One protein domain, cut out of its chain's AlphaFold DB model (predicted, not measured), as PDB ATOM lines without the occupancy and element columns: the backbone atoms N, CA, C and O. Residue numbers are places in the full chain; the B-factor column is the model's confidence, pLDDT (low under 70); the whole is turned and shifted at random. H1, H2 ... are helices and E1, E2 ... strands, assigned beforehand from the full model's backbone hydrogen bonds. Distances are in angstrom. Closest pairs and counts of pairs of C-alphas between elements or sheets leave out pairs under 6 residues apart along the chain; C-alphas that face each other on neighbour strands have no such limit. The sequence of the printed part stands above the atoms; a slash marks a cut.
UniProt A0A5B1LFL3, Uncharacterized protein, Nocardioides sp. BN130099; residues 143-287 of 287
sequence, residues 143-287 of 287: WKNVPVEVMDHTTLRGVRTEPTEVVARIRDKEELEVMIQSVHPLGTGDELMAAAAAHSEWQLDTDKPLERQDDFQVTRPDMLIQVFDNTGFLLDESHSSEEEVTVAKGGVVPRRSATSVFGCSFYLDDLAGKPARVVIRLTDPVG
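This is residues 143 to 287 of the 287 residues of an uncharacterized protein of Nocardioides sp. BN130099 (UniProt A0A5B1LFL3). Two four-stranded sheets lie face to face as a sandwich, their strands running roughly along a rod, and at one end of the rod sits a smaller head. The head holds the two-stranded sheet E5 - E8, the single helix H1 and the loop of residues 199 to 215. One large sheet runs E1 - E3 - E4 - E9, antiparallel; the other runs E2 - E10 - E6 - E7, mixed. The printed part has 145 residues, with one named helix and ten named strands in the order E1 E2 E3 E4 H1 E5 E6 E7 E8 E9 E10, and its class is mostly strand. It is only just loose, close to compact, with a radius of gyration of the C-alphas of 17.8 A and spans of 56 by 25 by 18 A.

In the first sheet, E1 is residues 143 to 146, starting at C-alpha 143 (145.926, -12.494, 204.423). E3, residues 162 to 171, is 25.8 A long and bends by 50 degrees at residue 165. E4, residues 175 to 184, is 28.5 A long, and E9, residues 258 to 267, is 30.5 A long. In the second sheet, E2 is residues 148 to 152, E6 222 to 228, E7 234 to 239, and E10 277 to 283, ending at C-alpha 283 (131.010, -8.052, 229.054). In the head, H1 is residues 189 to 198, 14.3 A long from C-alpha 189 (138.501, 2.278, 245.243); E5 is 216 to 219 and E8 244 to 247.

In the twisted first sheet, N 144 of E1 is 3.1 A from O 170 of E3. E3 and E4 form a hairpin, with N 169 and O 177 at 2.9 A. E4 and E9 are antiparallel at 167 degrees, with N 262 and O 180 at 2.8 A. The second sheet, also twisted, faces it at 10.0 A centre to centre, with the strands of the two at 30 degrees. There E2 and E10 are parallel, N 151 and O 280 at 2.8 A; E10 and E6 antiparallel, N 279 and O 226 at 2.8 A; E6 and E7 a hairpin, N 227 and O 236 at 2.9 A. Between the sheets, the closest C-alphas of E2 and E3 are those of Val 148 and Ala 168, 6.4 A apart. E5 runs on into E6 at 9 degrees and is antiparallel to E8, N 218 and O 245 at 2.9 A. H1 is not on either large sheet; its closest C-alpha pair with E5 is Leu 192 and Val 218, 7.9 A. In H1 every O i to N i+4 pair is within hydrogen-bond range.

The farthest C-alphas, those of Asp 172 and Arg 212, are 56.1 A apart. The printed part has no cut. The link from H1 to E5, 17 residues, is long. Mean pLDDT of the printed part is 88.7; residues 200 to 201, 241 to 242 and 286 to 287 are under 70.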
ATOM      1  N   TRP A 143     146.944 -12.796 203.447       80.00
ATOM      2  CA  TRP A 143     145.926 -12.494 204.423       80.00
ATOM      3  C   TRP A 143     144.860 -11.617 203.786       80.00
ATOM      4  O   TRP A 143     145.117 -10.838 202.861       80.00
ATOM      5  N   LYS A 144     143.638 -11.787 204.265       87.50
ATOM      6  CA  LYS A 144     142.534 -10.884 203.980       87.50
ATOM      7  C   LYS A 144     142.015 -10.391 205.315       87.50
ATOM      8  O   LYS A 144     141.573 -11.212 206.115       87.50
ATOM      9  N   ASN A 145     142.037  -9.077 205.520       90.44
ATOM     10  CA  ASN A 145     141.410  -8.490 206.697       90.44
ATOM     11  C   ASN A 145     139.927  -8.846 206.724       90.44
ATOM     12  O   ASN A 145     139.220  -8.747 205.713       90.44
ATOM     13  N   VAL A 146     139.486  -9.260 207.901       94.75
ATOM     14  CA  VAL A 146     138.084  -9.410 208.244       94.75
ATOM     15  C   VAL A 146     137.724  -8.187 209.087       94.75
ATOM     16  O   VAL A 146     138.458  -7.877 210.023       94.75
ATOM     17  N   PRO A 147     136.659  -7.444 208.740       96.88
ATOM     18  CA  PRO A 147     136.185  -6.340 209.561       96.88
ATOM     19  C   PRO A 147     135.988  -6.781 211.008       96.88
ATOM     20  O   PRO A 147     135.395  -7.837 211.248       96.88
ATOM     21  N   VAL A 148     136.464  -5.960 211.941       96.44
ATOM     22  CA  VAL A 148     136.265  -6.177 213.372       96.44
ATOM     23  C   VAL A 148     135.429  -5.051 213.943       96.44
ATOM     24  O   VAL A 148     135.651  -3.881 213.635       96.44
ATOM     25  N   GLU A 149     134.464  -5.422 214.769       97.56
ATOM     26  CA  GLU A 149     133.632  -4.513 215.539       97.56
ATOM     27  C   GLU A 149     133.865  -4.795 217.023       97.56
ATOM     28  O   GLU A 149     133.774  -5.940 217.455       97.56
ATOM     29  N   VAL A 150     134.184  -3.761 217.798       96.44
ATOM     30  CA  VAL A 150     134.301  -3.867 219.254       96.44
ATOM     31  C   VAL A 150     133.033  -3.286 219.860       96.44
ATOM     32  O   VAL A 150     132.675  -2.142 219.580       96.44
ATOM     33  N   MET A 151     132.346  -4.084 220.670       96.44
ATOM     34  CA  MET A 151     131.144  -3.697 221.393       96.44
ATOM     35  C   MET A 151     131.420  -3.769 222.886       96.44
ATOM     36  O   MET A 151     131.717  -4.839 223.411       96.44
ATOM     37  N   ASP A 152     131.283  -2.641 223.567       93.94
ATOM     38  CA  ASP A 152     131.375  -2.589 225.018       93.94
ATOM     39  C   ASP A 152     129.972  -2.699 225.626       93.94
ATOM     40  O   ASP A 152     129.130  -1.815 225.447       93.94
ATOM     41  N   HIS A 153     129.699  -3.832 226.269       93.31
ATOM     42  CA  HIS A 153     128.465  -4.114 226.997       93.31
ATOM     43  C   HIS A 153     128.685  -4.113 228.515       93.31
ATOM     44  O   HIS A 153     127.789  -4.526 229.252       93.31
ATOM     45  N   THR A 154     129.855  -3.679 228.983       90.38
ATOM     46  CA  THR A 154     130.138  -3.598 230.414       90.38
ATOM     47  C   THR A 154     129.226  -2.573 231.075       90.38
ATOM     48  O   THR A 154     128.923  -1.504 230.530       90.38
ATOM     49  N   THR A 155     128.739  -2.914 232.262       89.00
ATOM     50  CA  THR A 155     127.905  -2.033 233.082       89.00
ATOM     51  C   THR A 155     128.568  -1.703 234.412       89.00
ATOM     52  O   THR A 155     128.259  -0.661 235.006       89.00
ATOM     53  N   LEU A 156     129.522  -2.533 234.851       85.75
ATOM     54  CA  LEU A 156     130.302  -2.296 236.055       85.75
ATOM     55  C   LEU A 156     131.209  -1.079 235.872       85.75
ATOM     56  O   LEU A 156     132.038  -0.986 234.968       85.75
ATOM     57  N   ARG A 157     131.056  -0.107 236.769       84.44
ATOM     58  CA  ARG A 157     131.945   1.054 236.821       84.44
ATOM     59  C   ARG A 157     133.209   0.688 237.586       84.44
ATOM     60  O   ARG A 157     133.149  -0.037 238.564       84.44
ATOM     61  N   GLY A 158     134.345   1.232 237.165       85.31
ATOM     62  CA  GLY A 158     135.614   1.069 237.872       85.31
ATOM     63  C   GLY A 158     136.496  -0.079 237.387       85.31
ATOM     64  O   GLY A 158     137.658  -0.121 237.771       85.31
ATOM     65  N   VAL A 159     136.025  -0.945 236.489       88.00
ATOM     66  CA  VAL A 159     136.894  -1.908 235.794       88.00
ATOM     67  C   VAL A 159     136.596  -1.851 234.312       88.00
ATOM     68  O   VAL A 159     135.436  -1.850 233.907       88.00
ATOM     69  N   ARG A 160     137.643  -1.734 233.500       91.06
ATOM     70  CA  ARG A 160     137.515  -1.602 232.053       91.06
ATOM     71  C   ARG A 160     138.564  -2.429 231.340       91.06
ATOM     72  O   ARG A 160     139.659  -2.658 231.851       91.06
ATOM     73  N   THR A 161     138.226  -2.793 230.116       92.44
ATOM     74  CA  THR A 161     139.157  -3.312 229.124       92.44
ATOM     75  C   THR A 161     139.052  -2.400 227.915       92.44
ATOM     76  O   THR A 161     137.966  -2.192 227.388       92.44
ATOM     77  N   GLU A 162     140.167  -1.824 227.487       93.56
ATOM     78  CA  GLU A 162     140.222  -0.934 226.331       93.56
ATOM     79  C   GLU A 162     141.130  -1.573 225.276       93.56
ATOM     80  O   GLU A 162     142.358  -1.514 225.411       93.56
ATOM     81  N   PRO A 163     140.556  -2.208 224.235       92.62
ATOM     82  CA  PRO A 163     141.335  -2.702 223.111       92.62
ATOM     83  C   PRO A 163     142.043  -1.537 222.414       92.62
ATOM     84  O   PRO A 163     141.402  -0.630 221.882       92.62
ATOM     85  N   THR A 164     143.371  -1.554 222.426       91.44
ATOM     86  CA  THR A 164     144.215  -0.532 221.791       91.44
ATOM     87  C   THR A 164     144.522  -0.882 220.343       91.44
ATOM     88  O   THR A 164     144.638   0.006 219.499       91.44
ATOM     89  N   GLU A 165     144.615  -2.175 220.041       89.25
ATOM     90  CA  GLU A 165     144.871  -2.691 218.703       89.25
ATOM     91  C   GLU A 165     144.118  -4.006 218.507       89.25
ATOM     92  O   GLU A 165     144.188  -4.913 219.335       89.25
ATOM     93  N   VAL A 166     143.384  -4.109 217.399       90.88
ATOM     94  CA  VAL A 166     142.587  -5.293 217.072       90.88
ATOM     95  C   VAL A 166     142.739  -5.622 215.600       90.88
ATOM     96  O   VAL A 166     142.503  -4.776 214.734       90.88
ATOM     97  N   VAL A 167     143.055  -6.880 215.306       89.81
ATOM     98  CA  VAL A 167     143.081  -7.392 213.937       89.81
ATOM     99  C   VAL A 167     142.422  -8.747 213.861       89.81
ATOM    100  O   VAL A 167     142.732  -9.639 214.639       89.81
ATOM    101  N   ALA A 168     141.581  -8.911 212.842       92.19
ATOM    102  CA  ALA A 168     141.129 -10.207 212.381       92.19
ATOM    103  C   ALA A 168     141.506 -10.403 210.915       92.19
ATOM    104  O   ALA A 168     141.332  -9.508 210.077       92.19
ATOM    105  N   ARG A 169     142.011 -11.586 210.575       89.94
ATOM    106  CA  ARG A 169     142.444 -11.882 209.210       89.94
ATOM    107  C   ARG A 169     142.327 -13.356 208.878       89.94
ATOM    108  O   ARG A 169     142.649 -14.220 209.679       89.94
ATOM    109  N   ILE A 170     141.925 -13.629 207.646       89.31
ATOM    110  CA  ILE A 170     141.942 -14.980 207.096       89.31
ATOM    111  C   ILE A 170     143.315 -15.242 206.489       89.31
ATOM    112  O   ILE A 170     143.688 -14.567 205.524       89.31
ATOM    113  N   ARG A 171     144.024 -16.237 207.014       81.44
ATOM    114  CA  ARG A 171     145.309 -16.740 206.536       81.44
ATOM    115  C   ARG A 171     145.094 -17.894 205.564       81.44
ATOM    116  O   ARG A 171     144.417 -18.865 205.881       81.44
ATOM    117  N   ASP A 172     145.630 -17.761 204.351       79.75
ATOM    118  CA  ASP A 172     145.674 -18.808 203.313       79.75
ATOM    119  C   ASP A 172     144.340 -19.502 202.967       79.75
ATOM    120  O   ASP A 172     144.324 -20.486 202.234       79.75
ATOM    121  N   LYS A 173     143.207 -18.892 203.351       79.00
ATOM    122  CA  LYS A 173     141.850 -19.465 203.269       79.00
ATOM    123  C   LYS A 173     141.654 -20.723 204.124       79.00
ATOM    124  O   LYS A 173     140.724 -21.475 203.851       79.00
ATOM    125  N   GLU A 174     142.487 -20.907 205.136       84.00
ATOM    126  CA  GLU A 174     142.451 -22.065 206.033       84.00
ATOM    127  C   GLU A 174     142.087 -21.660 207.457       84.00
ATOM    128  O   GLU A 174     141.347 -22.377 208.111       84.00
ATOM    129  N   GLU A 175     142.539 -20.496 207.924       89.19
ATOM    130  CA  GLU A 175     142.388 -20.107 209.328       89.19
ATOM    131  C   GLU A 175     142.001 -18.630 209.443       89.19
ATOM    132  O   GLU A 175     142.523 -17.788 208.708       89.19
ATOM    133  N   LEU A 176     141.073 -18.307 210.338       91.31
ATOM    134  CA  LEU A 176     140.806 -16.948 210.797       91.31
ATOM    135  C   LEU A 176     141.570 -16.722 212.098       91.31
ATOM    136  O   LEU A 176     141.306 -17.374 213.098       91.31
ATOM    137  N   GLU A 177     142.476 -15.758 212.082       89.25
ATOM    138  CA  GLU A 177     143.231 -15.334 213.256       89.25
ATOM    139  C   GLU A 177     142.651 -14.027 213.784       89.25
ATOM    140  O   GLU A 177     142.361 -13.121 212.992       89.25
ATOM    141  N   VAL A 178     142.545 -13.906 215.105       90.06
ATOM    142  CA  VAL A 178     142.166 -12.672 215.797       90.06
ATOM    143  C   VAL A 178     143.229 -12.354 216.845       90.06
ATOM    144  O   VAL A 178     143.567 -13.210 217.656       90.06
ATOM    145  N   MET A 179     143.771 -11.135 216.826       88.12
ATOM    146  CA  MET A 179     144.687 -10.619 217.847       88.12
ATOM    147  C   MET A 179     144.119  -9.341 218.452       88.12
ATOM    148  O   MET A 179     143.586  -8.490 217.735       88.12
ATOM    149  N   ILE A 180     144.266  -9.223 219.767       89.69
ATOM    150  CA  ILE A 180     143.786  -8.112 220.573       89.69
ATOM    151  C   ILE A 180     144.921  -7.706 221.514       89.69
ATOM    152  O   ILE A 180     145.400  -8.523 222.295       89.69
ATOM    153  N   GLN A 181     145.352  -6.453 221.440       89.38
ATOM    154  CA  GLN A 181     146.125  -5.815 222.503       89.38
ATOM    155  C   GLN A 181     145.197  -4.895 223.282       89.38
ATOM    156  O   GLN A 181     144.389  -4.178 222.681       89.38
ATOM    157  N   SER A 182     145.327  -4.905 224.604       92.12
ATOM    158  CA  SER A 182     144.434  -4.163 225.487       92.12
ATOM    159  C   SER A 182     145.183  -3.514 226.641       92.12
ATOM    160  O   SER A 182     146.203  -4.015 227.123       92.12
ATOM    161  N   VAL A 183     144.626  -2.406 227.123       93.12
ATOM    162  CA  VAL A 183     144.940  -1.839 228.438       93.12
ATOM    163  C   VAL A 183     143.744  -2.022 229.365       93.12
ATOM    164  O   VAL A 183     142.596  -1.998 228.925       93.12
ATOM    165  N   HIS A 184     144.006  -2.199 230.657       92.25
ATOM    166  CA  HIS A 184     142.974  -2.483 231.655       92.25
ATOM    167  C   HIS A 184     142.974  -1.407 232.747       92.25
ATOM    168  O   HIS A 184     143.633  -1.577 233.780       92.25
ATOM    169  N   PRO A 185     142.340  -0.245 232.501       92.25
ATOM    170  CA  PRO A 185     142.254   0.805 233.500       92.25
ATOM    171  C   PRO A 185     141.282   0.428 234.620       92.25
ATOM    172  O   PRO A 185     140.186  -0.084 234.384       92.25
ATOM    173  N   LEU A 186     141.691   0.753 235.845       91.56
ATOM    174  CA  LEU A 186     140.845   0.696 237.029       91.56
ATOM    175  C   LEU A 186     140.373   2.101 237.410       91.56
ATOM    176  O   LEU A 186     141.087   3.088 237.219       91.56
ATOM    177  N   GLY A 187     139.158   2.174 237.940       92.06
ATOM    178  CA  GLY A 187     138.580   3.366 238.542       92.06
ATOM    179  C   GLY A 187     139.060   3.575 239.972       92.06
ATOM    180  O   GLY A 187     140.121   3.099 240.371       92.06
ATOM    181  N   THR A 188     138.290   4.315 240.761       92.50
ATOM    182  CA  THR A 188     138.626   4.563 242.171       92.50
ATOM    183  C   THR A 188     138.282   3.366 243.057       92.50
ATOM    184  O   THR A 188     137.449   2.534 242.701       92.50
ATOM    185  N   GLY A 189     138.868   3.299 244.257       90.25
ATOM    186  CA  GLY A 189     138.501   2.278 245.243       90.25
ATOM    187  C   GLY A 189     136.999   2.259 245.560       90.25
ATOM    188  O   GLY A 189     136.422   1.185 245.666       90.25
ATOM    189  N   ASP A 190     136.340   3.422 245.619       90.00
ATOM    190  CA  ASP A 190     134.885   3.508 245.822       90.00
ATOM    191  C   ASP A 190     134.092   2.921 244.643       90.00
ATOM    192  O   ASP A 190     133.089   2.238 244.847       90.00
ATOM    193  N   GLU A 191     134.540   3.163 243.405       92.00
ATOM    194  CA  GLU A 191     133.925   2.569 242.212       92.00
ATOM    195  C   GLU A 191     134.086   1.045 242.213       92.00
ATOM    196  O   GLU A 191     133.129   0.334 241.913       92.00
ATOM    197  N   LEU A 192     135.251   0.543 242.632       90.31
ATOM    198  CA  LEU A 192     135.510  -0.890 242.775       90.31
ATOM    199  C   LEU A 192     134.660  -1.528 243.884       90.31
ATOM    200  O   LEU A 192     134.099  -2.598 243.672       90.31
ATOM    201  N   MET A 193     134.489  -0.870 245.037       87.81
ATOM    202  CA  MET A 193     133.582  -1.343 246.096       87.81
ATOM    203  C   MET A 193     132.134  -1.427 245.605       87.81
ATOM    204  O   MET A 193     131.424  -2.383 245.914       87.81
ATOM    205  N   ALA A 194     131.689  -0.431 244.833       88.25
ATOM    206  CA  ALA A 194     130.351  -0.424 244.254       88.25
ATOM    207  C   ALA A 194     130.172  -1.542 243.213       88.25
ATOM    208  O   ALA A 194     129.121  -2.182 243.191       88.25
ATOM    209  N   ALA A 195     131.191  -1.798 242.386       87.56
ATOM    210  CA  ALA A 195     131.190  -2.913 241.443       87.56
ATOM    211  C   ALA A 195     131.145  -4.269 242.161       87.56
ATOM    212  O   ALA A 195     130.312  -5.097 241.810       87.56
ATOM    213  N   ALA A 196     131.939  -4.457 243.219       84.12
ATOM    214  CA  ALA A 196     131.935  -5.677 244.030       84.12
ATOM    215  C   ALA A 196     130.586  -5.930 244.723       84.12
ATOM    216  O   ALA A 196     130.121  -7.057 244.820       84.12
ATOM    217  N   ALA A 197     129.908  -4.880 245.194       82.19
ATOM    218  CA  ALA A 197     128.568  -5.026 245.762       82.19
ATOM    219  C   ALA A 197     127.522  -5.445 244.712       82.19
ATOM    220  O   ALA A 197     126.529  -6.089 245.051       82.19
ATOM    221  N   ALA A 198     127.733  -5.072 243.447       79.62
ATOM    222  CA  ALA A 198     126.894  -5.481 242.326       79.62
ATOM    223  C   ALA A 198     127.283  -6.858 241.751       79.62
ATOM    224  O   ALA A 198     126.482  -7.449 241.026       79.62
ATOM    225  N   HIS A 199     128.478  -7.362 242.076       73.56
ATOM    226  CA  HIS A 199     129.073  -8.561 241.490       73.56
ATOM    227  C   HIS A 199     129.711  -9.447 242.571       73.56
ATOM    228  O   HIS A 199     130.799  -9.177 243.075       73.56
ATOM    229  N   SER A 200     128.994 -10.500 242.967       62.41
ATOM    230  CA  SER A 200     129.255 -11.271 244.194       62.41
ATOM    231  C   SER A 200     130.498 -12.167 244.182       62.41
ATOM    232  O   SER A 200     130.762 -12.837 245.179       62.41
ATOM    233  N   GLU A 201     131.223 -12.243 243.070       69.00
ATOM    234  CA  GLU A 201     132.350 -13.173 242.907       69.00
ATOM    235  C   GLU A 201     133.683 -12.591 243.354       69.00
ATOM    236  O   GLU A 201     134.607 -13.335 243.688       69.00
ATOM    237  N   TRP A 202     133.784 -11.265 243.428       74.69
ATOM    238  CA  TRP A 202     134.969 -10.652 244.003       74.69
ATOM    239  C   TRP A 202     134.993 -10.988 245.488       74.69
ATOM    240  O   TRP A 202     134.031 -10.732 246.213       74.69
ATOM    241  N   GLN A 203     136.106 -11.558 245.952       70.75
ATOM    242  CA  GLN A 203     136.319 -11.919 247.356       70.75
ATOM    243  C   GLN A 203     136.562 -10.668 248.222       70.75
ATOM    244  O   GLN A 203     137.557 -10.564 248.939       70.75
ATOM    245  N   LEU A 204     135.659  -9.694 248.125       78.00
ATOM    246  CA  LEU A 204     135.687  -8.421 248.820       78.00
ATOM    247  C   LEU A 204     134.620  -8.415 249.909       78.00
ATOM    248  O   LEU A 204     133.446  -8.694 249.671       78.00
ATOM    249  N   ASP A 205     135.029  -8.071 251.125       81.19
ATOM    250  CA  ASP A 205     134.123  -7.969 252.264       81.19
ATOM    251  C   ASP A 205     133.343  -6.651 252.175       81.19
ATOM    252  O   ASP A 205     133.761  -5.632 252.718       81.19
ATOM    253  N   THR A 206     132.234  -6.640 251.439       81.81
ATOM    254  CA  THR A 206     131.466  -5.415 251.141       81.81
ATOM    255  C   THR A 206     130.859  -4.734 252.376       81.81
ATOM    256  O   THR A 206     130.510  -3.556 252.305       81.81
ATOM    257  N   ASP A 207     130.814  -5.414 253.529       83.94
ATOM    258  CA  ASP A 207     130.383  -4.846 254.811       83.94
ATOM    259  C   ASP A 207     131.489  -4.023 255.504       83.94
ATOM    260  O   ASP A 207     131.222  -3.233 256.421       83.94
ATOM    261  N   LYS A 208     132.753  -4.177 255.085       87.19
ATOM    262  CA  LYS A 208     133.880  -3.393 255.602       87.19
ATOM    263  C   LYS A 208     134.047  -2.070 254.833       87.19
ATOM    264  O   LYS A 208     134.052  -2.055 253.602       87.19
ATOM    265  N   PRO A 209     134.282  -0.942 255.535       87.69
ATOM    266  CA  PRO A 209     134.689   0.309 254.893       87.69
ATOM    267  C   PRO A 209     135.964   0.138 254.061       87.69
ATOM    268  O   PRO A 209     136.850  -0.624 254.459       87.69
ATOM    269  N   LEU A 210     136.077   0.889 252.959       87.88
ATOM    270  CA  LEU A 210     137.187   0.810 252.003       87.88
ATOM    271  C   LEU A 210     138.559   0.871 252.683       87.88
ATOM    272  O   LEU A 210     139.430   0.054 252.400       87.88
ATOM    273  N   GLU A 211     138.746   1.774 253.648       90.56
ATOM    274  CA  GLU A 211     140.028   1.997 254.334       90.56
ATOM    275  C   GLU A 211     140.461   0.811 255.208       90.56
ATOM    276  O   GLU A 211     141.608   0.743 255.659       90.56
ATOM    277  N   ARG A 212     139.533  -0.107 255.494       89.69
ATOM    278  CA  ARG A 212     139.759  -1.316 256.292       89.69
ATOM    279  C   ARG A 212     139.816  -2.585 255.448       89.69
ATOM    280  O   ARG A 212     140.013  -3.650 256.031       89.69
ATOM    281  N   GLN A 213     139.657  -2.479 254.130       88.62
ATOM    282  CA  GLN A 213     139.873  -3.596 253.222       88.62
ATOM    283  C   GLN A 213     141.350  -3.965 253.208       88.62
ATOM    284  O   GLN A 213     142.203  -3.081 253.096       88.62
ATOM    285  N   ASP A 214     141.640  -5.258 253.325       88.75
ATOM    286  CA  ASP A 214     142.952  -5.803 252.979       88.75
ATOM    287  C   ASP A 214     143.110  -5.850 251.449       88.75
ATOM    288  O   ASP A 214     142.242  -5.368 250.722       88.75
ATOM    289  N   ASP A 215     144.236  -6.359 250.952       87.31
ATOM    290  CA  ASP A 215     144.439  -6.523 249.510       87.31
ATOM    291  C   ASP A 215     143.345  -7.432 248.925       87.31
ATOM    292  O   ASP A 215     143.009  -8.466 249.511       87.31
ATOM    293  N   PHE A 216     142.811  -7.068 247.761       85.69
ATOM    294  CA  PHE A 216     141.775  -7.838 247.072       85.69
ATOM    295  C   PHE A 216     142.034  -7.891 245.570       85.69
ATOM    296  O   PHE A 216     142.759  -7.064 245.019       85.69
ATOM    297  N   GLN A 217     141.457  -8.889 244.908       86.56
ATOM    298  CA  GLN A 217     141.544  -9.053 243.461       86.56
ATOM    299  C   GLN A 217     140.267  -8.535 242.804       86.56
ATOM    300  O   GLN A 217     139.176  -8.699 243.352       86.56
ATOM    301  N   VAL A 218     140.412  -7.907 241.639       87.00
ATOM    302  CA  VAL A 218     139.286  -7.504 240.791       87.00
ATOM    303  C   VAL A 218     139.404  -8.175 239.433       87.00
ATOM    304  O   VAL A 218     140.457  -8.106 238.793       87.00
ATOM    305  N   THR A 219     138.328  -8.812 238.987       87.06
ATOM    306  CA  THR A 219     138.274  -9.462 237.675       87.06
ATOM    307  C   THR A 219     137.973  -8.420 236.605       87.06
ATOM    308  O   THR A 219     137.032  -7.631 236.733       87.06
ATOM    309  N   ARG A 220     138.787  -8.388 235.548       87.19
ATOM    310  CA  ARG A 220     138.549  -7.529 234.376       87.19
ATOM    311  C   ARG A 220     137.316  -7.987 233.578       87.19
ATOM    312  O   ARG A 220     136.992  -9.166 233.644       87.19
ATOM    313  N   PRO A 221     136.697  -7.114 232.761       89.12
ATOM    314  CA  PRO A 221     135.693  -7.521 231.784       89.12
ATOM    315  C   PRO A 221     136.140  -8.692 230.910       89.12
ATOM    316  O   PRO A 221     137.267  -8.685 230.398       89.12
ATOM    317  N   ASP A 222     135.222  -9.626 230.680       89.56
ATOM    318  CA  ASP A 222     135.423 -10.746 229.770       89.56
ATOM    319  C   ASP A 222     135.455 -10.263 228.322       89.56
ATOM    320  O   ASP A 222     134.739  -9.331 227.939       89.56
ATOM    321  N   MET A 223     136.268 -10.923 227.494       91.81
ATOM    322  CA  MET A 223     136.264 -10.722 226.048       91.81
ATOM    323  C   MET A 223     135.690 -11.957 225.359       91.81
ATOM    324  O   MET A 223     136.289 -13.033 225.367       91.81
ATOM    325  N   LEU A 224     134.538 -11.772 224.716       94.25
ATOM    326  CA  LEU A 224     133.904 -12.766 223.860       94.25
ATOM    327  C   LEU A 224     134.140 -12.404 222.393       94.25
ATOM    328  O   LEU A 224     133.682 -11.369 221.904       94.25
ATOM    329  N   ILE A 225     134.841 -13.272 221.677       95.81
ATOM    330  CA  ILE A 225     135.170 -13.106 220.264       95.81
ATOM    331  C   ILE A 225     134.209 -13.961 219.458       95.81
ATOM    332  O   ILE A 225     134.241 -15.180 219.555       95.81
ATOM    333  N   GLN A 226     133.379 -13.324 218.641       97.31
ATOM    334  CA  GLN A 226     132.348 -13.982 217.848       97.31
ATOM    335  C   GLN A 226     132.610 -13.803 216.359       97.31
ATOM    336  O   GLN A 226     132.825 -12.687 215.874       97.31
ATOM    337  N   VAL A 227     132.537 -14.895 215.610       97.94
ATOM    338  CA  VAL A 227     132.755 -14.909 214.163       97.94
ATOM    339  C   VAL A 227     131.407 -15.017 213.462       97.94
ATOM    340  O   VAL A 227     130.654 -15.949 213.715       97.94
ATOM    341  N   PHE A 228     131.096 -14.096 212.548       98.12
ATOM    342  CA  PHE A 228     129.828 -14.106 211.811       98.12
ATOM    343  C   PHE A 228     130.031 -14.195 210.302       98.12
ATOM    344  O   PHE A 228     131.008 -13.671 209.755       98.12
ATOM    345  N   ASP A 229     129.054 -14.784 209.614       97.50
ATOM    346  CA  ASP A 229     128.951 -14.726 208.159       97.50
ATOM    347  C   ASP A 229     128.316 -13.411 207.655       97.50
ATOM    348  O   ASP A 229     128.058 -12.469 208.410       97.50
ATOM    349  N   ASN A 230     128.081 -13.317 206.344       96.75
ATOM    350  CA  ASN A 230     127.510 -12.126 205.710       96.75
ATOM    351  C   ASN A 230     125.996 -11.952 205.936       96.75
ATOM    352  O   ASN A 230     125.458 -10.908 205.572       96.75
ATOM    353  N   THR A 231     125.317 -12.955 206.493       96.81
ATOM    354  CA  THR A 231     123.899 -12.899 206.875       96.81
ATOM    355  C   THR A 231     123.710 -12.509 208.342       96.81
ATOM    356  O   THR A 231     122.598 -12.185 208.751       96.81
ATOM    357  N   GLY A 232     124.800 -12.483 209.116       95.88
ATOM    358  CA  GLY A 232     124.777 -12.242 210.553       95.88
ATOM    359  C   GLY A 232     124.588 -13.513 211.379       95.88
ATOM    360  O   GLY A 232     124.324 -13.404 212.574       95.88
ATOM    361  N   PHE A 233     124.734 -14.696 210.778       97.25
ATOM    362  CA  PHE A 233     124.724 -15.971 211.487       97.25
ATOM    363  C   PHE A 233     126.053 -16.178 212.230       97.25
ATOM    364  O   PHE A 233     127.120 -15.926 211.661       97.25
ATOM    365  N   LEU A 234     125.981 -16.591 213.500       97.69
ATOM    366  CA  LEU A 234     127.148 -16.901 214.332       97.69
ATOM    367  C   LEU A 234     127.766 -18.220 213.858       97.69
ATOM    368  O   LEU A 234     127.092 -19.245 213.845       97.69
ATOM    369  N   LEU A 235     129.031 -18.176 213.457       97.31
ATOM    370  CA  LEU A 235     129.782 -19.336 212.993       97.31
ATOM    371  C   LEU A 235     130.500 -20.042 214.137       97.31
ATOM    372  O   LEU A 235     130.474 -21.266 214.172       97.31
ATOM    373  N   ASP A 236     131.137 -19.273 215.023       97.12
ATOM    374  CA  ASP A 236     131.894 -19.782 216.169       97.12
ATOM    375  C   ASP A 236     132.186 -18.655 217.172       97.12
ATOM    376  O   ASP A 236     132.037 -17.467 216.841       97.12
ATOM    377  N   GLU A 237     132.625 -19.019 218.376       95.75
ATOM    378  CA  GLU A 237     133.038 -18.079 219.411       95.75
ATOM    379  C   GLU A 237     134.177 -18.589 220.305       95.75
ATOM    380  O   GLU A 237     134.376 -19.783 220.492       95.75
ATOM    381  N   SER A 238     134.943 -17.652 220.864       92.56
ATOM    382  CA  SER A 238     136.021 -17.925 221.815       92.56
ATOM    383  C   SER A 238     135.967 -16.931 222.966       92.56
ATOM    384  O   SER A 238     135.711 -15.744 222.759       92.56
ATOM    385  N   HIS A 239     136.278 -17.410 224.166       89.38
ATOM    386  CA  HIS A 239     136.359 -16.605 225.381       89.38
ATOM    387  C   HIS A 239     137.824 -16.418 225.779       89.38
ATOM    388  O   HIS A 239     138.608 -17.364 225.689       89.38
ATOM    389  N   SER A 240     138.202 -15.218 226.219       81.75
ATOM    390  CA  SER A 240     139.467 -15.015 226.937       81.75
ATOM    391  C   SER A 240     139.289 -15.344 228.418       81.75
ATOM    392  O   SER A 240     138.239 -15.032 228.972       81.75
ATOM    393  N   SER A 241     140.310 -15.898 229.073       65.12
ATOM    394  CA  SER A 241     140.246 -16.223 230.503       65.12
ATOM    395  C   SER A 241     140.215 -14.997 231.422       65.12
ATOM    396  O   SER A 241     140.704 -13.910 231.076       65.12
ATOM    397  N   GLU A 242     139.708 -15.234 232.633       68.19
ATOM    398  CA  GLU A 242     139.714 -14.316 233.769       68.19
ATOM    399  C   GLU A 242     141.155 -13.971 234.169       68.19
ATOM    400  O   GLU A 242     141.934 -14.821 234.604       68.19
ATOM    401  N   GLU A 243     141.523 -12.703 234.002       78.62
ATOM    402  CA  GLU A 243     142.751 -12.151 234.565       78.62
ATOM    403  C   GLU A 243     142.351 -11.163 235.657       78.62
ATOM    404  O   GLU A 243     141.513 -10.279 235.459       78.62
ATOM    405  N   GLU A 244     142.943 -11.335 236.828       85.31
ATOM    406  CA  GLU A 244     142.654 -10.530 238.005       85.31
ATOM    407  C   GLU A 244     143.702  -9.439 238.180       85.31
ATOM    408  O   GLU A 244     144.876  -9.684 237.920       85.31
ATOM    409  N   VAL A 245     143.300  -8.266 238.675       85.19
ATOM    410  CA  VAL A 245     144.214  -7.212 239.134       85.19
ATOM    411  C   VAL A 245     144.187  -7.115 240.650       85.19
ATOM    412  O   VAL A 245     143.130  -6.938 241.252       85.19
ATOM    413  N   THR A 246     145.367  -7.095 241.266       86.25
ATOM    414  CA  THR A 246     145.490  -6.816 242.700       86.25
ATOM    415  C   THR A 246     145.285  -5.332 243.010       86.25
ATOM    416  O   THR A 246     146.000  -4.464 242.499       86.25
ATOM    417  N   VAL A 247     144.350  -5.050 243.913       87.06
ATOM    418  CA  VAL A 247     144.120  -3.745 244.535       87.06
ATOM    419  C   VAL A 247     144.683  -3.788 245.948       87.06
ATOM    420  O   VAL A 247     144.377  -4.694 246.724       87.06
ATOM    421  N   ALA A 248     145.531  -2.818 246.282       88.12
ATOM    422  CA  ALA A 248     146.192  -2.798 247.577       88.12
ATOM    423  C   ALA A 248     145.250  -2.323 248.694       88.12
ATOM    424  O   ALA A 248     144.272  -1.604 248.457       88.12
ATOM    425  N   LYS A 249     145.609  -2.690 249.927       89.88
ATOM    426  CA  LYS A 249     144.945  -2.326 251.179       89.88
ATOM    427  C   LYS A 249     144.433  -0.889 251.165       89.88
ATOM    428  O   LYS A 249     145.168   0.048 250.845       89.88
ATOM    429  N   GLY A 250     143.184  -0.714 251.587       90.19
ATOM    430  CA  GLY A 250     142.537   0.594 251.601       90.19
ATOM    431  C   GLY A 250     142.021   1.057 250.234       90.19
ATOM    432  O   GLY A 250     141.772   2.248 250.070       90.19
ATOM    433  N   GLY A 251     141.911   0.161 249.245       87.44
ATOM    434  CA  GLY A 251     141.428   0.503 247.902       87.44
ATOM    435  C   GLY A 251     142.429   1.284 247.057       87.44
ATOM    436  O   GLY A 251     142.035   2.044 246.170       87.44
ATOM    437  N   VAL A 252     143.723   1.158 247.354       90.25
ATOM    438  CA  VAL A 252     144.768   1.883 246.633       90.25
ATOM    439  C   VAL A 252     144.999   1.199 245.292       90.25
ATOM    440  O   VAL A 252     145.635   0.147 245.206       90.25
ATOM    441  N   VAL A 253     144.473   1.813 244.235       89.62
ATOM    442  CA  VAL A 253     144.598   1.287 242.876       89.62
ATOM    443  C   VAL A 253     146.006   1.497 242.303       89.62
ATOM    444  O   VAL A 253     146.658   2.511 242.589       89.62
ATOM    445  N   PRO A 254     146.488   0.556 241.476       86.06
ATOM    446  CA  PRO A 254     147.696   0.716 240.682       86.06
ATOM    447  C   PRO A 254     147.793   2.060 239.953       86.06
ATOM    448  O   PRO A 254     146.840   2.532 239.341       86.06
ATOM    449  N   ARG A 255     148.990   2.661 239.949       86.25
ATOM    450  CA  ARG A 255     149.244   3.931 239.236       86.25
ATOM    451  C   ARG A 255     149.264   3.796 237.713       86.25
ATOM    452  O   ARG A 255     149.229   4.810 237.023       86.25
ATOM    453  N   ARG A 256     149.386   2.571 237.204       89.31
ATOM    454  CA  ARG A 256     149.355   2.247 235.777       89.31
ATOM    455  C   ARG A 256     148.298   1.185 235.525       89.31
ATOM    456  O   ARG A 256     148.048   0.352 236.395       89.31
ATOM    457  N   SER A 257     147.752   1.195 234.321       90.06
ATOM    458  CA  SER A 257     146.919   0.101 233.836       90.06
ATOM    459  C   SER A 257     147.773  -1.132 233.557       90.06
ATOM    460  O   SER A 257     148.935  -1.017 233.144       90.06
ATOM    461  N   ALA A 258     147.177  -2.305 233.753       89.44
ATOM    462  CA  ALA A 258     147.747  -3.537 233.235       89.44
ATOM    463  C   ALA A 258     147.624  -3.561 231.706       89.44
ATOM    464  O   ALA A 258     146.714  -2.953 231.133       89.44
ATOM    465  N   THR A 259     148.538  -4.265 231.057       89.19
ATOM    466  CA  THR A 259     148.585  -4.450 229.605       89.19
ATOM    467  C   THR A 259     148.466  -5.929 229.274       89.19
ATOM    468  O   THR A 259     149.057  -6.767 229.956       89.19
ATOM    469  N   SER A 260     147.727  -6.262 228.222       88.69
ATOM    470  CA  SER A 260     147.613  -7.640 227.753       88.69
ATOM    471  C   SER A 260     147.735  -7.742 226.245       88.69
ATOM    472  O   SER A 260     147.476  -6.793 225.499       88.69
ATOM    473  N   VAL A 261     148.107  -8.939 225.812       86.69
ATOM    474  CA  VAL A 261     147.948  -9.371 224.432       86.69
ATOM    475  C   VAL A 261     147.299 -10.751 224.419       86.69
ATOM    476  O   VAL A 261     147.754 -11.671 225.100       86.69
ATOM    477  N   PHE A 262     146.235 -10.874 223.634       87.00
ATOM    478  CA  PHE A 262     145.461 -12.090 223.439       87.00
ATOM    479  C   PHE A 262     145.407 -12.433 221.948       87.00
ATOM    480  O   PHE A 262     145.233 -11.554 221.096       87.00
ATOM    481  N   GLY A 263     145.533 -13.714 221.617       86.88
ATOM    482  CA  GLY A 263     145.351 -14.227 220.268       86.88
ATOM    483  C   GLY A 263     144.509 -15.495 220.260       86.88
ATOM    484  O   GLY A 263     144.669 -16.366 221.106       86.88
ATOM    485  N   CYS A 264     143.647 -15.632 219.258       88.44
ATOM    486  CA  CYS A 264     142.928 -16.874 218.999       88.44
ATOM    487  C   CYS A 264     142.836 -17.161 217.501       88.44
ATOM    488  O   CYS A 264     143.102 -16.299 216.652       88.44
ATOM    489  N   SER A 265     142.458 -18.395 217.202       89.38
ATOM    490  CA  SER A 265     142.461 -18.976 215.871       89.38
ATOM    491  C   SER A 265     141.224 -19.839 215.663       89.38
ATOM    492  O   SER A 265     140.858 -20.606 216.548       89.38
ATOM    493  N   PHE A 266     140.631 -19.752 214.474       90.62
ATOM    494  CA  PHE A 266     139.489 -20.558 214.045       90.62
ATOM    495  C   PHE A 266     139.806 -21.230 212.708       90.62
ATOM    496  O   PHE A 266     140.110 -20.541 211.727       90.62
ATOM    497  N   TYR A 267     139.709 -22.557 212.635       90.75
ATOM    498  CA  TYR A 267     139.888 -23.290 211.382       90.75
ATOM    499  C   TYR A 267     138.644 -23.153 210.501       90.75
ATOM    500  O   TYR A 267     137.522 -23.389 210.933       90.75
ATOM    501  N   LEU A 268     138.823 -22.708 209.258       90.00
ATOM    502  CA  LEU A 268     137.714 -22.338 208.374       90.00
ATOM    503  C   LEU A 268     136.926 -23.531 207.832       90.00
ATOM    504  O   LEU A 268     135.805 -23.338 207.365       90.00
ATOM    505  N   ASP A 269     137.514 -24.721 207.826       91.94
ATOM    506  CA  ASP A 269     136.855 -25.976 207.463       91.94
ATOM    507  C   ASP A 269     135.944 -26.513 208.574       91.94
ATOM    508  O   ASP A 269     134.969 -27.196 208.258       91.94
ATOM    509  N   ASP A 270     136.198 -26.129 209.826       92.75
ATOM    510  CA  ASP A 270     135.333 -26.431 210.971       92.75
ATOM    511  C   ASP A 270     134.110 -25.496 211.052       92.75
ATOM    512  O   ASP A 270     133.112 -25.812 211.705       92.75
ATOM    513  N   LEU A 271     134.135 -24.358 210.350       93.25
ATOM    514  CA  LEU A 271     133.041 -23.390 210.365       93.25
ATOM    515  C   LEU A 271     131.882 -23.807 209.451       93.25
ATOM    516  O   LEU A 271     132.055 -24.151 208.281       93.25
ATOM    517  N   ALA A 272     130.652 -23.612 209.932       92.12
ATOM    518  CA  ALA A 272     129.426 -23.854 209.162       92.12
ATOM    519  C   ALA A 272     129.226 -22.900 207.956       92.12
ATOM    520  O   ALA A 272     128.243 -23.011 207.219       92.12
ATOM    521  N   GLY A 273     130.134 -21.944 207.743       93.88
ATOM    522  CA  GLY A 273     130.021 -20.889 206.743       93.88
ATOM    523  C   GLY A 273     131.311 -20.085 206.588       93.88
ATOM    524  O   GLY A 273     132.355 -20.421 207.137       93.88
ATOM    525  N   LYS A 274     131.257 -19.008 205.797       95.38
ATOM    526  CA  LYS A 274     132.431 -18.161 205.524       95.38
ATOM    527  C   LYS A 274     132.435 -16.936 206.435       95.38
ATOM    528  O   LYS A 274     131.489 -16.151 206.337       95.38
ATOM    529  N   PRO A 275     133.509 -16.688 207.203       96.69
ATOM    530  CA  PRO A 275     133.614 -15.476 208.000       96.69
ATOM    531  C   PRO A 275     133.540 -14.216 207.143       96.69
ATOM    532  O   PRO A 275     134.241 -14.074 206.132       96.69
ATOM    533  N   ALA A 276     132.697 -13.285 207.571       96.94
ATOM    534  CA  ALA A 276     132.530 -11.972 206.968       96.94
ATOM    535  C   ALA A 276     132.836 -10.836 207.947       96.94
ATOM    536  O   ALA A 276     133.245  -9.770 207.490       96.94
ATOM    537  N   ARG A 277     132.672 -11.055 209.257       97.81
ATOM    538  CA  ARG A 277     133.039 -10.105 210.316       97.81
ATOM    539  C   ARG A 277     133.395 -10.832 211.613       97.81
ATOM    540  O   ARG A 277     132.915 -11.940 211.846       97.81
ATOM    541  N   VAL A 278     134.171 -10.169 212.458       98.00
ATOM    542  CA  VAL A 278     134.408 -10.553 213.853       98.00
ATOM    543  C   VAL A 278     133.808  -9.479 214.753       98.00
ATOM    544  O   VAL A 278     133.947  -8.290 214.469       98.00
ATOM    545  N   VAL A 279     133.129  -9.884 215.820       97.94
ATOM    546  CA  VAL A 279     132.655  -8.981 216.871       97.94
ATOM    547  C   VAL A 279     133.356  -9.365 218.162       97.94
ATOM    548  O   VAL A 279     133.288 -10.518 218.572       97.94
ATOM    549  N   ILE A 280     134.009  -8.405 218.799       96.56
ATOM    550  CA  ILE A 280     134.558  -8.558 220.144       96.56
ATOM    551  C   ILE A 280     133.576  -7.886 221.087       96.56
ATOM    552  O   ILE A 280     133.341  -6.683 220.978       96.56
ATOM    553  N   ARG A 281     132.982  -8.659 221.990       95.81
ATOM    554  CA  ARG A 281     132.110  -8.146 223.041       95.81
ATOM    555  C   ARG A 281     132.885  -8.102 224.340       95.81
ATOM    556  O   ARG A 281     133.411  -9.125 224.766       95.81
ATOM    557  N   LEU A 282     132.925  -6.928 224.945       94.19
ATOM    558  CA  LEU A 282     133.360  -6.764 226.321       94.19
ATOM    559  C   LEU A 282     132.122  -6.892 227.197       94.19
ATOM    560  O   LEU A 282     131.154  -6.157 226.991       94.19
ATOM    561  N   THR A 283     132.124  -7.834 228.126       91.75
ATOM    562  CA  THR A 283     131.010  -8.052 229.054       91.75
ATOM    563  C   THR A 283     131.497  -7.951 230.483       91.75
ATOM    564  O   THR A 283     132.683  -8.127 230.757       91.75
ATOM    565  N   ASP A 284     130.583  -7.644 231.400       88.25
ATOM    566  CA  ASP A 284     130.895  -7.807 232.817       88.25
ATOM    567  C   ASP A 284     131.328  -9.268 233.065       88.25
ATOM    568  O   ASP A 284     130.827 -10.151 232.359       88.25
ATOM    569  N   PRO A 285     132.257  -9.515 234.007       78.81
ATOM    570  CA  PRO A 285     132.741 -10.862 234.298       78.81
ATOM    571  C   PRO A 285     131.577 -11.823 234.576       78.81
ATOM    572  O   PRO A 285     130.586 -11.419 235.192       78.81
ATOM    573  N   VAL A 286     131.669 -13.074 234.137       68.44
ATOM    574  CA  VAL A 286     130.696 -14.133 234.459       68.44
ATOM    575  C   VAL A 286     131.369 -15.169 235.355       68.44
ATOM    576  O   VAL A 286     132.426 -15.654 234.968       68.44
ATOM    577  N   GLY A 287     130.751 -15.588 236.461       56.59
ATOM    578  CA  GLY A 287     131.180 -16.794 237.188       56.59
ATOM    579  C   GLY A 287     130.075 -17.775 237.524       56.59
ATOM    580  O   GLY A 287     129.044 -17.806 236.806       56.59
TER     581      GLY A 287